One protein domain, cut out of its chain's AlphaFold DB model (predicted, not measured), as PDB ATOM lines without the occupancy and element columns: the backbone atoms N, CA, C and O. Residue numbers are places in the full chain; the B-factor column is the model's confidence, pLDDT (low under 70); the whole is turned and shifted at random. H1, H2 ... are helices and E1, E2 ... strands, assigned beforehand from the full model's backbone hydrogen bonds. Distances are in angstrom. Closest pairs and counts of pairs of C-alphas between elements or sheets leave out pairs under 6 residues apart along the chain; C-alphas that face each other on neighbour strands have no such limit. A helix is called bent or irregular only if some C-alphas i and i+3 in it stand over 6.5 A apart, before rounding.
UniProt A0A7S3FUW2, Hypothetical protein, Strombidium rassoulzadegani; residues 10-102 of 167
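What this domain is: This is residues 10 to 102 of the 167 residues of the protein "Hypothetical protein" of Strombidium rassoulzadegani (UniProt A0A7S3FUW2). Picture one antiparallel sheet curled like part of a barrel, made of a hairpin E1 E2 and a three-strand piece E3 E4 E5 that join over the last residues of E5. The long helix H2 covers one face and comes near both pieces, while the shorter helix H1 lies over E5 on the opposite face. You have 93 residues with two named helices and five named strands, in the order E1 E2 H1 H2 E3 E4 E5; across the sheet the order is E1 E2 E5 E4 E3. The class is mixed, helices and strands, and the whole is compact, with a radius of gyration of the C-alphas of 13.8 A and spans of 36 by 32 by 23 A.

Where its parts are: Find C-alpha 10 at (38.239, 146.416, -27.756); from there E1 runs over residues 10 to 15. E2 follows as residues 23 to 29, 19.8 A long, and H1 as residues 30 to 40, 15.1 A. Look for C-alpha 46 at (40.297, 155.530, -29.282), where H2 begins; it runs to residue 61, 23.6 A, and is irregular, with C-alphas 47 and 50 7.3 A apart. E3 is residues 66 to 72, 19.8 A, E4 residues 77 to 85, 25.1 A, and E5 residues 90 to 100, 27.1 A, ending at C-alpha 100, (23.139, 139.114, -26.758).

How they stand to each other: Begin at the edge strand E1, which forms a hairpin with E2; N 12 and O 26 are 2.8 A apart. E2 is the antiparallel neighbour of E5, with N 99 and O 25 3.0 A apart. E5 bends by 69 degrees at residue 93, and its pairing is staggered: residues 90 to 99 pair with E4, residues 99 to 100 with E2. E3, E4 and E5 make a meander, each strand the antiparallel neighbour of the one before; see N 68 and O 81, 2.9 A, and N 98 and O 78, 2.7 A. H1 is on the sheet at a height of 8.9 A, over E5 and slantwise to it at 40 degrees on the local plane; the closest C-alphas are those of Gln 40 and Leu 94, 7.1 A. H2 is on the opposite face at a height of 8.0 A, only just over E3, on which 3 of its C-alphas fall; the C-alphas of Val 60 and Arg 66 are the closest, 5.6 A. H1 and H2 only just touch, with 3 pairs of C-alphas within 8 A, by residue 46 of H2 alone; the closest are those of Glu 30 and Phe 46, 6.0 A. In H1 every O i to N i+4 pair is within hydrogen-bond range, in H2 10 of 12.

The domain as a whole: The C-alphas of Glu 87 and Ser 102 are the two farthest apart, 41.5 A. The printed part has no cut and no long link. Its mean pLDDT is 95.1, and no printed residue is under 70.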
ATOM      1  N   VAL A  10      38.459 146.715 -29.173       93.00
ATOM      2  CA  VAL A  10      38.239 146.416 -27.756       93.00
ATOM      3  C   VAL A  10      36.928 145.653 -27.633       93.00
ATOM      4  O   VAL A  10      35.899 146.109 -28.125       93.00
ATOM      5  N   ARG A  11      36.970 144.496 -26.975       94.25
ATOM      6  CA  ARG A  11      35.795 143.668 -26.712       94.25
ATOM      7  C   ARG A  11      35.443 143.721 -25.233       94.25
ATOM      8  O   ARG A  11      36.298 143.449 -24.390       94.25
ATOM      9  N   PHE A  12      34.191 144.040 -24.936       95.56
ATOM     10  CA  PHE A  12      33.602 143.962 -23.605       95.56
ATOM     11  C   PHE A  12      32.621 142.798 -23.552       95.56
ATOM     12  O   PHE A  12      31.861 142.581 -24.495       95.56
ATOM     13  N   GLU A  13      32.624 142.073 -22.438       95.25
ATOM     14  CA  GLU A  13      31.734 140.939 -22.203       95.25
ATOM     15  C   GLU A  13      31.052 141.117 -20.846       95.25
ATOM     16  O   GLU A  13      31.717 141.341 -19.832       95.25
ATOM     17  N   LEU A  14      29.724 141.027 -20.828       95.50
ATOM     18  CA  LEU A  14      28.924 140.964 -19.612       95.50
ATOM     19  C   LEU A  14      28.495 139.520 -19.402       95.50
ATOM     20  O   LEU A  14      27.897 138.908 -20.285       95.50
ATOM     21  N   THR A  15      28.797 138.993 -18.221       94.00
ATOM     22  CA  THR A  15      28.418 137.641 -17.811       94.00
ATOM     23  C   THR A  15      27.832 137.672 -16.409       94.00
ATOM     24  O   THR A  15      28.111 138.595 -15.642       94.00
ATOM     25  N   SER A  16      27.019 136.671 -16.081       91.50
ATOM     26  CA  SER A  16      26.480 136.477 -14.736       91.50
ATOM     27  C   SER A  16      27.028 135.197 -14.105       91.50
ATOM     28  O   SER A  16      27.336 134.212 -14.789       91.50
ATOM     29  N   GLU A  17      27.161 135.220 -12.780       87.69
ATOM     30  CA  GLU A  17      27.420 134.022 -11.979       87.69
ATOM     31  C   GLU A  17      26.131 133.226 -11.727       87.69
ATOM     32  O   GLU A  17      26.179 131.997 -11.683       87.69
ATOM     33  N   ASP A  18      24.989 133.913 -11.631       89.94
ATOM     34  CA  ASP A  18      23.683 133.309 -11.341       89.94
ATOM     35  C   ASP A  18      23.027 132.690 -12.584       89.94
ATOM     36  O   ASP A  18      22.285 131.713 -12.482       89.94
ATOM     37  N   ASP A  19      23.317 133.241 -13.766       91.25
ATOM     38  CA  ASP A  19      22.829 132.738 -15.049       91.25
ATOM     39  C   ASP A  19      23.987 132.558 -16.035       91.25
ATOM     40  O   ASP A  19      24.552 133.513 -16.566       91.25
ATOM     41  N   ILE A  20      24.332 131.300 -16.304       89.06
ATOM     42  CA  ILE A  20      25.427 130.944 -17.211       89.06
ATOM     43  C   ILE A  20      25.117 131.247 -18.683       89.06
ATOM     44  O   ILE A  20      26.050 131.277 -19.487       89.06
ATOM     45  N   PHE A  21      23.843 131.435 -19.042       91.38
ATOM     46  CA  PHE A  21      23.423 131.809 -20.391       91.38
ATOM     47  C   PHE A  21      23.440 133.322 -20.603       91.38
ATOM     48  O   PHE A  21      23.495 133.762 -21.747       91.38
ATOM     49  N   PHE A  22      23.475 134.110 -19.522       94.25
ATOM     50  CA  PHE A  22      23.610 135.557 -19.595       94.25
ATOM     51  C   PHE A  22      24.984 135.932 -20.166       94.25
ATOM     52  O   PHE A  22      26.007 135.853 -19.475       94.25
ATOM     53  N   HIS A  23      25.010 136.320 -21.441       96.19
ATOM     54  CA  HIS A  23      26.236 136.671 -22.148       96.19
ATOM     55  C   HIS A  23      25.974 137.738 -23.213       96.19
ATOM     56  O   HIS A  23      25.468 137.455 -24.301       96.19
ATOM     57  N   TYR A  24      26.385 138.963 -22.914       97.38
ATOM     58  CA  TYR A  24      26.247 140.114 -23.802       97.38
ATOM     59  C   TYR A  24      27.623 140.631 -24.191       97.38
ATOM     60  O   TYR A  24      28.537 140.659 -23.365       97.38
ATOM     61  N   VAL A  25      27.788 141.037 -25.448       97.44
ATOM     62  CA  VAL A  25      29.084 141.472 -25.977       97.44
ATOM     63  C   VAL A  25      28.984 142.799 -26.705       97.44
ATOM     64  O   VAL A  25      27.978 143.111 -27.339       97.44
ATOM     65  N   SER A  26      30.056 143.576 -26.599       96.88
ATOM     66  CA  SER A  26      30.256 144.817 -27.334       96.88
ATOM     67  C   SER A  26      31.656 144.792 -27.929       96.88
ATOM     68  O   SER A  26      32.645 144.758 -27.196       96.88
ATOM     69  N   ASP A  27      31.747 144.761 -29.255       95.56
ATOM     70  CA  ASP A  27      33.007 144.826 -29.991       95.56
ATOM     71  C   ASP A  27      33.142 146.225 -30.605       95.56
ATOM     72  O   ASP A  27      32.426 146.583 -31.539       95.56
ATOM     73  N   ILE A  28      34.066 147.030 -30.081       96.12
ATOM     74  CA  ILE A  28      34.267 148.421 -30.490       96.12
ATOM     75  C   ILE A  28      35.640 148.549 -31.145       96.12
ATOM     76  O   ILE A  28      36.677 148.411 -30.497       96.12
ATOM     77  N   ASN A  29      35.655 148.817 -32.446       95.25
ATOM     78  CA  ASN A  29      36.855 149.214 -33.182       95.25
ATOM     79  C   ASN A  29      36.926 150.746 -33.310       95.25
ATOM     80  O   ASN A  29      36.051 151.461 -32.824       95.25
ATOM     81  N   GLU A  30      37.956 151.261 -33.982       94.94
ATOM     82  CA  GLU A  30      38.153 152.709 -34.131       94.94
ATOM     83  C   GLU A  30      36.975 153.411 -34.842       94.94
ATOM     84  O   GLU A  30      36.606 154.528 -34.488       94.94
ATOM     85  N   GLU A  31      36.352 152.757 -35.828       94.75
ATOM     86  CA  GLU A  31      35.183 153.292 -36.538       94.75
ATOM     87  C   GLU A  31      33.944 153.335 -35.634       94.75
ATOM     88  O   GLU A  31      33.298 154.376 -35.516       94.75
ATOM     89  N   GLY A  32      33.651 152.238 -34.932       95.19
ATOM     90  CA  GLY A  32      32.565 152.173 -33.955       95.19
ATOM     91  C   GLY A  32      32.753 153.180 -32.823       95.19
ATOM     92  O   GLY A  32      31.797 153.828 -32.401       95.19
ATOM     93  N   PHE A  33      33.995 153.398 -32.389       96.38
ATOM     94  CA  PHE A  33      34.311 154.413 -31.396       96.38
ATOM     95  C   PHE A  33      34.058 155.838 -31.902       96.38
ATOM     96  O   PHE A  33      33.586 156.660 -31.128       96.38
ATOM     97  N   LYS A  34      34.303 156.152 -33.182       96.31
ATOM     98  CA  LYS A  34      33.967 157.477 -33.744       96.31
ATOM     99  C   LYS A  34      32.466 157.753 -33.701       96.31
ATOM    100  O   LYS A  34      32.068 158.877 -33.401       96.31
ATOM    101  N   ASN A  35      31.640 156.733 -33.935       96.38
ATOM    102  CA  ASN A  35      30.189 156.856 -33.782       96.38
ATOM    103  C   ASN A  35      29.820 157.103 -32.314       96.38
ATOM    104  O   ASN A  35      29.141 158.082 -32.016       96.38
ATOM    105  N   LEU A  36      30.371 156.303 -31.395       96.31
ATOM    106  CA  LEU A  36      30.186 156.472 -29.951       96.31
ATOM    107  C   LEU A  36      30.604 157.876 -29.472       96.31
ATOM    108  O   LEU A  36      29.902 158.519 -28.693       96.31
ATOM    109  N   GLN A  37      31.741 158.364 -29.971       96.12
ATOM    110  CA  GLN A  37      32.298 159.679 -29.673       96.12
ATOM    111  C   GLN A  37      31.357 160.794 -30.138       96.12
ATOM    112  O   GLN A  37      31.122 161.736 -29.385       96.12
ATOM    113  N   ALA A  38      30.795 160.684 -31.343       96.31
ATOM    114  CA  ALA A  38      29.853 161.661 -31.880       96.31
ATOM    115  C   ALA A  38      28.501 161.635 -31.150       96.31
ATOM    116  O   ALA A  38      27.972 162.690 -30.803       96.31
ATOM    117  N   GLU A  39      27.958 160.446 -30.886       96.81
ATOM    118  CA  GLU A  39      26.665 160.258 -30.219       96.81
ATOM    119  C   GLU A  39      26.680 160.763 -28.775       96.81
ATOM    120  O   GLU A  39      25.723 161.397 -28.330       96.81
ATOM    121  N   GLN A  40      27.781 160.526 -28.056       96.75
ATOM    122  CA  GLN A  40      27.907 160.843 -26.630       96.75
ATOM    123  C   GLN A  40      28.838 162.029 -26.349       96.75
ATOM    124  O   GLN A  40      29.142 162.317 -25.195       96.75
ATOM    125  N   GLN A  41      29.270 162.737 -27.399       95.44
ATOM    126  CA  GLN A  41      30.114 163.937 -27.328       95.44
ATOM    127  C   GLN A  41      31.405 163.722 -26.518       95.44
ATOM    128  O   GLN A  41      31.829 164.581 -25.741       95.44
ATOM    129  N   LEU A  42      32.044 162.561 -26.694       95.00
ATOM    130  CA  LEU A  42      33.279 162.223 -25.988       95.00
ATOM    131  C   LEU A  42      34.453 163.035 -26.553       95.00
ATOM    132  O   LEU A  42      34.574 163.227 -27.759       95.00
ATOM    133  N   SER A  43      35.365 163.475 -25.689       93.75
ATOM    134  CA  SER A  43      36.541 164.273 -26.078       93.75
ATOM    135  C   SER A  43      37.856 163.483 -26.052       93.75
ATOM    136  O   SER A  43      38.930 164.074 -25.961       93.75
ATOM    137  N   ILE A  44      37.771 162.154 -26.021       94.06
ATOM    138  CA  ILE A  44      38.908 161.233 -25.899       94.06
ATOM    139  C   ILE A  44      39.167 160.512 -27.221       94.06
ATOM    140  O   ILE A  44      38.242 160.323 -28.006       94.06
ATOM    141  N   GLU A  45      40.407 160.079 -27.437       93.38
ATOM    142  CA  GLU A  45      40.801 159.275 -28.597       93.38
ATOM    143  C   GLU A  45      40.616 157.774 -28.334       93.38
ATOM    144  O   GLU A  45      40.622 157.320 -27.186       93.38
ATOM    145  N   PHE A  46      40.500 156.980 -29.402       94.00
ATOM    146  CA  PHE A  46      40.297 155.530 -29.282       94.00
ATOM    147  C   PHE A  46      41.442 154.830 -28.532       94.00
ATOM    148  O   PHE A  46      41.205 153.928 -27.731       94.00
ATOM    149  N   THR A  47      42.680 155.293 -28.716       92.25
ATOM    150  CA  THR A  47      43.869 154.777 -28.014       92.25
ATOM    151  C   THR A  47      43.791 154.950 -26.494       92.25
ATOM    152  O   THR A  47      44.375 154.166 -25.747       92.25
ATOM    153  N   ASP A  48      43.030 155.936 -26.014       92.38
ATOM    154  CA  ASP A  48      42.791 156.181 -24.593       92.38
ATOM    155  C   ASP A  48      41.552 155.459 -24.055       92.38
ATOM    156  O   ASP A  48      41.375 155.370 -22.836       92.38
ATOM    157  N   PHE A  49      40.697 154.920 -24.927       93.50
ATOM    158  CA  PHE A  49      39.378 154.419 -24.554       93.50
ATOM    159  C   PHE A  49      39.448 153.360 -23.451       93.50
ATOM    160  O   PHE A  49      38.829 153.516 -22.399       93.50
ATOM    161  N   LEU A  50      40.286 152.331 -23.618       92.56
ATOM    162  CA  LEU A  50      40.432 151.266 -22.622       92.56
ATOM    163  C   LEU A  50      40.959 151.787 -21.275       92.56
ATOM    164  O   LEU A  50      40.543 151.314 -20.216       92.56
ATOM    165  N   ARG A  51      41.868 152.770 -21.300       94.00
ATOM    166  CA  ARG A  51      42.403 153.407 -20.088       94.00
ATOM    167  C   ARG A  51      41.304 154.158 -19.339       94.00
ATOM    168  O   ARG A  51      41.222 154.040 -18.119       94.00
ATOM    169  N   ILE A  52      40.457 154.891 -20.057       94.81
ATOM    170  CA  ILE A  52      39.330 155.625 -19.476       94.81
ATOM    171  C   ILE A  52      38.293 154.665 -18.896       94.81
ATOM    172  O   ILE A  52      37.889 154.857 -17.754       94.81
ATOM    173  N   ILE A  53      37.938 153.586 -19.601       95.38
ATOM    174  CA  ILE A  53      37.020 152.571 -19.059       95.38
ATOM    175  C   ILE A  53      37.555 151.979 -17.753       95.38
ATOM    176  O   ILE A  53      36.812 151.894 -16.779       95.38
ATOM    177  N   LYS A  54      38.848 151.631 -17.683       95.19
ATOM    178  CA  LYS A  54      39.469 151.147 -16.436       95.19
ATOM    179  C   LYS A  54      39.326 152.161 -15.299       95.19
ATOM    180  O   LYS A  54      38.891 151.797 -14.215       95.19
ATOM    181  N   GLN A  55      39.593 153.439 -15.567       96.62
ATOM    182  CA  GLN A  55      39.415 154.503 -14.578       96.62
ATOM    183  C   GLN A  55      37.949 154.648 -14.126       96.62
ATOM    184  O   GLN A  55      37.681 154.878 -12.948       96.62
ATOM    185  N   MET A  56      36.986 154.506 -15.041       96.62
ATOM    186  CA  MET A  56      35.562 154.519 -14.694       96.62
ATOM    187  C   MET A  56      35.185 153.316 -13.823       96.62
ATOM    188  O   MET A  56      34.476 153.496 -12.837       96.62
ATOM    189  N   MET A  57      35.707 152.123 -14.119       96.56
ATOM    190  CA  MET A  57      35.521 150.925 -13.289       96.56
ATOM    191  C   MET A  57      36.110 151.102 -11.883       96.56
ATOM    192  O   MET A  57      35.449 150.774 -10.898       96.56
ATOM    193  N   ASP A  58      37.301 151.692 -11.765       97.50
ATOM    194  CA  ASP A  58      37.907 152.009 -10.466       97.50
ATOM    195  C   ASP A  58      37.036 152.997  -9.671       97.50
ATOM    196  O   ASP A  58      36.836 152.845  -8.465       97.50
ATOM    197  N   ASN A  59      36.454 153.999 -10.333       97.50
ATOM    198  CA  ASN A  59      35.527 154.938  -9.696       97.50
ATOM    199  C   ASN A  59      34.230 154.265  -9.229       97.50
ATOM    200  O   ASN A  59      33.673 154.667  -8.207       97.50
ATOM    201  N   VAL A  60      33.765 153.226  -9.922       97.00
ATOM    202  CA  VAL A  60      32.622 152.415  -9.479       97.00
ATOM    203  C   VAL A  60      32.983 151.618  -8.228       97.00
ATOM    204  O   VAL A  60      32.240 151.645  -7.246       97.00
ATOM    205  N   GLN A  61      34.156 150.978  -8.195       96.00
ATOM    206  CA  GLN A  61      34.640 150.262  -7.007       96.00
ATOM    207  C   GLN A  61      34.794 151.189  -5.794       96.00
ATOM    208  O   GLN A  61      34.438 150.825  -4.672       96.00
ATOM    209  N   ASN A  62      35.253 152.418  -6.033       96.50
ATOM    210  CA  ASN A  62      35.390 153.459  -5.016       96.50
ATOM    211  C   ASN A  62      34.072 154.187  -4.691       96.50
ATOM    212  O   ASN A  62      34.085 155.144  -3.919       96.50
ATOM    213  N   ARG A  63      32.933 153.736  -5.242       94.31
ATOM    214  CA  ARG A  63      31.585 154.300  -5.027       94.31
ATOM    215  C   ARG A  63      31.450 155.777  -5.415       94.31
ATOM    216  O   ARG A  63      30.586 156.474  -4.892       94.31
ATOM    217  N   VAL A  64      32.306 156.251  -6.317       95.31
ATOM    218  CA  VAL A  64      32.224 157.589  -6.919       95.31
ATOM    219  C   VAL A  64      31.205 157.581  -8.057       95.31
ATOM    220  O   VAL A  64      30.427 158.522  -8.192       95.31
ATOM    221  N   TYR A  65      31.193 156.507  -8.848       96.88
ATOM    222  CA  TYR A  65      30.226 156.276  -9.922       96.88
ATOM    223  C   TYR A  65      29.315 155.094  -9.586       96.88
ATOM    224  O   TYR A  65      29.665 154.221  -8.789       96.88
ATOM    225  N   ARG A  66      28.154 155.048 -10.236       95.75
ATOM    226  CA  ARG A  66      27.268 153.883 -10.285       95.75
ATOM    227  C   ARG A  66      27.254 153.302 -11.691       95.75
ATOM    228  O   ARG A  66      27.538 154.003 -12.660       95.75
ATOM    229  N   ILE A  67      26.911 152.025 -11.779       95.94
ATOM    230  CA  ILE A  67      26.616 151.357 -13.041       95.94
ATOM    231  C   ILE A  67      25.151 150.948 -13.016       95.94
ATOM    232  O   ILE A  67      24.694 150.369 -12.030       95.94
ATOM    233  N   GLU A  68      24.445 151.224 -14.102       96.50
ATOM    234  CA  GLU A  68      23.104 150.715 -14.361       96.50
ATOM    235  C   GLU A  68      23.131 149.874 -15.637       96.50
ATOM    236  O   GLU A  68      23.712 150.282 -16.642       96.50
ATOM    237  N   LEU A  69      22.536 148.684 -15.580       97.00
ATOM    238  CA  LEU A  69      22.392 147.796 -16.726       97.00
ATOM    239  C   LEU A  69      20.919 147.741 -17.119       97.00
ATOM    240  O   LEU A  69      20.080 147.312 -16.327       97.00
ATOM    241  N   ILE A  70      20.618 148.167 -18.339       97.44
ATOM    242  CA  ILE A  70      19.265 148.224 -18.888       97.44
ATOM    243  C   ILE A  70      19.161 147.154 -19.970       97.44
ATOM    244  O   ILE A  70      19.914 147.189 -20.939       97.44
ATOM    245  N   LEU A  71      18.246 146.200 -19.798       96.75
ATOM    246  CA  LEU A  71      18.045 145.097 -20.739       96.75
ATOM    247  C   LEU A  71      16.845 145.373 -21.649       96.75
ATOM    248  O   LEU A  71      15.758 145.696 -21.163       96.75
ATOM    249  N   ASP A  72      17.025 145.176 -22.952       96.06
ATOM    250  CA  ASP A  72      15.952 145.124 -23.940       96.06
ATOM    251  C   ASP A  72      15.793 143.686 -24.442       96.06
ATOM    252  O   ASP A  72      16.446 143.234 -25.381       96.06
ATOM    253  N   ASN A  73      14.871 142.964 -23.806       90.38
ATOM    254  CA  ASN A  73      14.593 141.564 -24.125       90.38
ATOM    255  C   ASN A  73      13.900 141.370 -25.486       90.38
ATOM    256  O   ASN A  73      13.743 140.233 -25.919       90.38
ATOM    257  N   ILE A  74      13.403 142.436 -26.129       92.94
ATOM    258  CA  ILE A  74      12.748 142.337 -27.441       92.94
ATOM    259  C   ILE A  74      13.800 142.379 -28.542       92.94
ATOM    260  O   ILE A  74      13.717 141.609 -29.496       92.94
ATOM    261  N   ASN A  75      14.764 143.288 -28.410       94.75
ATOM    262  CA  ASN A  75      15.839 143.458 -29.385       94.75
ATOM    263  C   ASN A  75      17.095 142.649 -29.043       94.75
ATOM    264  O   ASN A  75      18.053 142.691 -29.810       94.75
ATOM    265  N   GLU A  76      17.085 141.923 -27.921       94.81
ATOM    266  CA  GLU A  76      18.226 141.145 -27.426       94.81
ATOM    267  C   GLU A  76      19.469 142.038 -27.243       94.81
ATOM    268  O   GLU A  76      20.602 141.663 -27.549       94.81
ATOM    269  N   THR A  77      19.265 143.259 -26.740       97.31
ATOM    270  CA  THR A  77      20.331 144.237 -26.489       97.31
ATOM    271  C   THR A  77      20.387 144.649 -25.024       97.31
ATOM    272  O   THR A  77      19.462 144.415 -24.242       97.31
ATOM    273  N   ALA A  78      21.506 145.251 -24.632       97.94
ATOM    274  CA  ALA A  78      21.686 145.793 -23.297       97.94
ATOM    275  C   ALA A  78      22.522 147.072 -23.323       97.94
ATOM    276  O   ALA A  78      23.522 147.145 -24.031       97.94
ATOM    277  N   ASP A  79      22.154 148.036 -22.486       98.00
ATOM    278  CA  ASP A  79      22.901 149.273 -22.287       98.00
ATOM    279  C   ASP A  79      23.520 149.284 -20.890       98.00
ATOM    280  O   ASP A  79      22.817 149.222 -19.879       98.00
ATOM    281  N   LEU A  80      24.847 149.391 -20.826       97.94
ATOM    282  CA  LEU A  80      25.592 149.594 -19.587       97.94
ATOM    283  C   LEU A  80      25.914 151.079 -19.430       97.94
ATOM    284  O   LEU A  80      26.730 151.627 -20.174       97.94
ATOM    285  N   GLN A  81      25.302 151.724 -18.446       97.88
ATOM    286  CA  GLN A  81      25.469 153.146 -18.189       97.88
ATOM    287  C   GLN A  81      26.358 153.383 -16.976       97.88
ATOM    288  O   GLN A  81      26.048 152.944 -15.870       97.88
ATOM    289  N   PHE A  82      27.430 154.145 -17.165       97.81
ATOM    290  CA  PHE A  82      28.174 154.745 -16.067       97.81
ATOM    291  C   PHE A  82      27.513 156.060 -15.679       97.81
ATOM    292  O   PHE A  82      27.342 156.947 -16.516       97.81
ATOM    293  N   GLN A  83      27.173 156.202 -14.407       97.38
ATOM    294  CA  GLN A  83      26.426 157.336 -13.885       97.38
ATOM    295  C   GLN A  83      27.160 157.978 -12.713       97.38
ATOM    296  O   GLN A  83      27.788 157.297 -11.898       97.38
ATOM    297  N   GLN A  84      27.031 159.293 -12.596       95.75
ATOM    298  CA  GLN A  84      27.473 160.045 -11.435       95.75
ATOM    299  C   GLN A  84      26.290 160.785 -10.824       95.75
ATOM    300  O   GLN A  84      25.598 161.550 -11.496       95.75
ATOM    301  N   ASP A  85      26.083 160.577  -9.528       91.50
ATOM    302  CA  ASP A  85      25.122 161.367  -8.773       91.50
ATOM    303  C   ASP A  85      25.729 162.722  -8.426       91.50
ATOM    304  O   ASP A  85      26.799 162.815  -7.817       91.50
ATOM    305  N   SER A  86      25.012 163.781  -8.772       88.50
ATOM    306  CA  SER A  86      25.205 165.106  -8.198       88.50
ATOM    307  C   SER A  86      24.083 165.409  -7.201       88.50
ATOM    308  O   SER A  86      23.139 164.637  -7.046       88.50
ATOM    309  N   GLU A  87      24.148 166.563  -6.536       88.56
ATOM    310  CA  GLU A  87      23.091 167.006  -5.615       88.56
ATOM    311  C   GLU A  87      21.729 167.204  -6.311       88.56
ATOM    312  O   GLU A  87      20.684 167.054  -5.682       88.56
ATOM    313  N   PHE A  88      21.723 167.516  -7.613       90.25
ATOM    314  CA  PHE A  88      20.513 167.952  -8.322       90.25
ATOM    315  C   PHE A  88      20.019 166.972  -9.387       90.25
ATOM    316  O   PHE A  88      18.861 167.057  -9.797       90.25
ATOM    317  N   ARG A  89      20.885 166.076  -9.874       93.19
ATOM    318  CA  ARG A  89      20.555 165.100 -10.920       93.19
ATOM    319  C   ARG A  89      21.586 163.980 -11.009       93.19
ATOM    320  O   ARG A  89      22.694 164.103 -10.490       93.19
ATOM    321  N   VAL A  90      21.226 162.944 -11.752       92.38
ATOM    322  CA  VAL A  90      22.145 161.898 -12.195       92.38
ATOM    323  C   VAL A  90      22.640 162.260 -13.591       92.38
ATOM    324  O   VAL A  90      21.828 162.516 -14.481       92.38
ATOM    325  N   ASP A  91      23.954 162.312 -13.773       93.69
ATOM    326  CA  ASP A  91      24.585 162.509 -15.074       93.69
ATOM    327  C   ASP A  91      25.074 161.156 -15.609       93.69
ATOM    328  O   ASP A  91      25.866 160.470 -14.958       93.69
ATOM    329  N   THR A  92      24.617 160.770 -16.803       95.56
ATOM    330  CA  THR A  92      25.167 159.616 -17.524       95.56
ATOM    331  C   THR A  92      26.471 160.033 -18.195       95.56
ATOM    332  O   THR A  92      26.483 160.909 -19.058       95.56
ATOM    333  N   LEU A  93      27.573 159.415 -17.780       95.69
ATOM    334  CA  LEU A  93      28.923 159.722 -18.245       95.69
ATOM    335  C   LEU A  93      29.280 158.985 -19.539       95.69
ATOM    336  O   LEU A  93      30.012 159.513 -20.368       95.69
ATOM    337  N   LEU A  94      28.808 157.744 -19.670       97.25
ATOM    338  CA  LEU A  94      29.052 156.876 -20.817       97.25
ATOM    339  C   LEU A  94      27.990 155.778 -20.850       97.25
ATOM    340  O   LEU A  94      27.684 155.193 -19.812       97.25
ATOM    341  N   THR A  95      27.492 155.461 -22.038       97.81
ATOM    342  CA  THR A  95      26.656 154.287 -22.305       97.81
ATOM    343  C   THR A  95      27.392 153.355 -23.258       97.81
ATOM    344  O   THR A  95      27.820 153.776 -24.330       97.81
ATOM    345  N   LEU A  96      27.544 152.090 -22.886       97.75
ATOM    346  CA  LEU A  96      28.051 151.049 -23.774       97.75
ATOM    347  C   LEU A  96      26.891 150.153 -24.197       97.75
ATOM    348  O   LEU A  96      26.202 149.611 -23.337       97.75
ATOM    349  N   GLN A  97      26.707 150.001 -25.506       97.38
ATOM    350  CA  GLN A  97      25.682 149.130 -26.073       97.38
ATOM    351  C   GLN A  97      26.246 147.731 -26.294       97.38
ATOM    352  O   GLN A  97      27.357 147.569 -26.811       97.38
ATOM    353  N   PHE A  98      25.464 146.727 -25.931       98.25
ATOM    354  CA  PHE A  98      25.781 145.318 -26.076       98.25
ATOM    355  C   PHE A  98      24.665 144.598 -26.824       98.25
ATOM    356  O   PHE A  98      23.495 144.973 -26.743       98.25
ATOM    357  N   ALA A  99      25.034 143.513 -27.491       97.62
ATOM    358  CA  ALA A  99      24.104 142.557 -28.071       97.62
ATOM    359  C   ALA A  99      24.242 141.203 -27.372       97.62
ATOM    360  O   ALA A  99      25.344 140.810 -26.964       97.62
ATOM    361  N   GLU A 100      23.132 140.486 -27.239       96.88
ATOM    362  CA  GLU A 100      23.139 139.114 -26.758       96.88
ATOM    363  C   GLU A 100      23.976 138.250 -27.703       96.88
ATOM    364  O   GLU A 100      23.977 138.394 -28.930       96.88
ATOM    365  N   SER A 101      24.766 137.359 -27.120       96.12
ATOM    366  CA  SER A 101      25.582 136.447 -27.904       96.12
ATOM    367  C   SER A 101      24.767 135.296 -28.464       96.12
ATOM    368  O   SER A 101      23.842 134.792 -27.840       96.12
ATOM    369  N   SER A 102      25.183 134.793 -29.626       94.38
ATOM    370  CA  SER A 102      24.569 133.595 -30.188       94.38
ATOM    371  C   SER A 102      24.701 132.392 -29.246       94.38
ATOM    372  O   SER A 102      25.679 132.249 -28.508       94.38
TER     373      SER A 102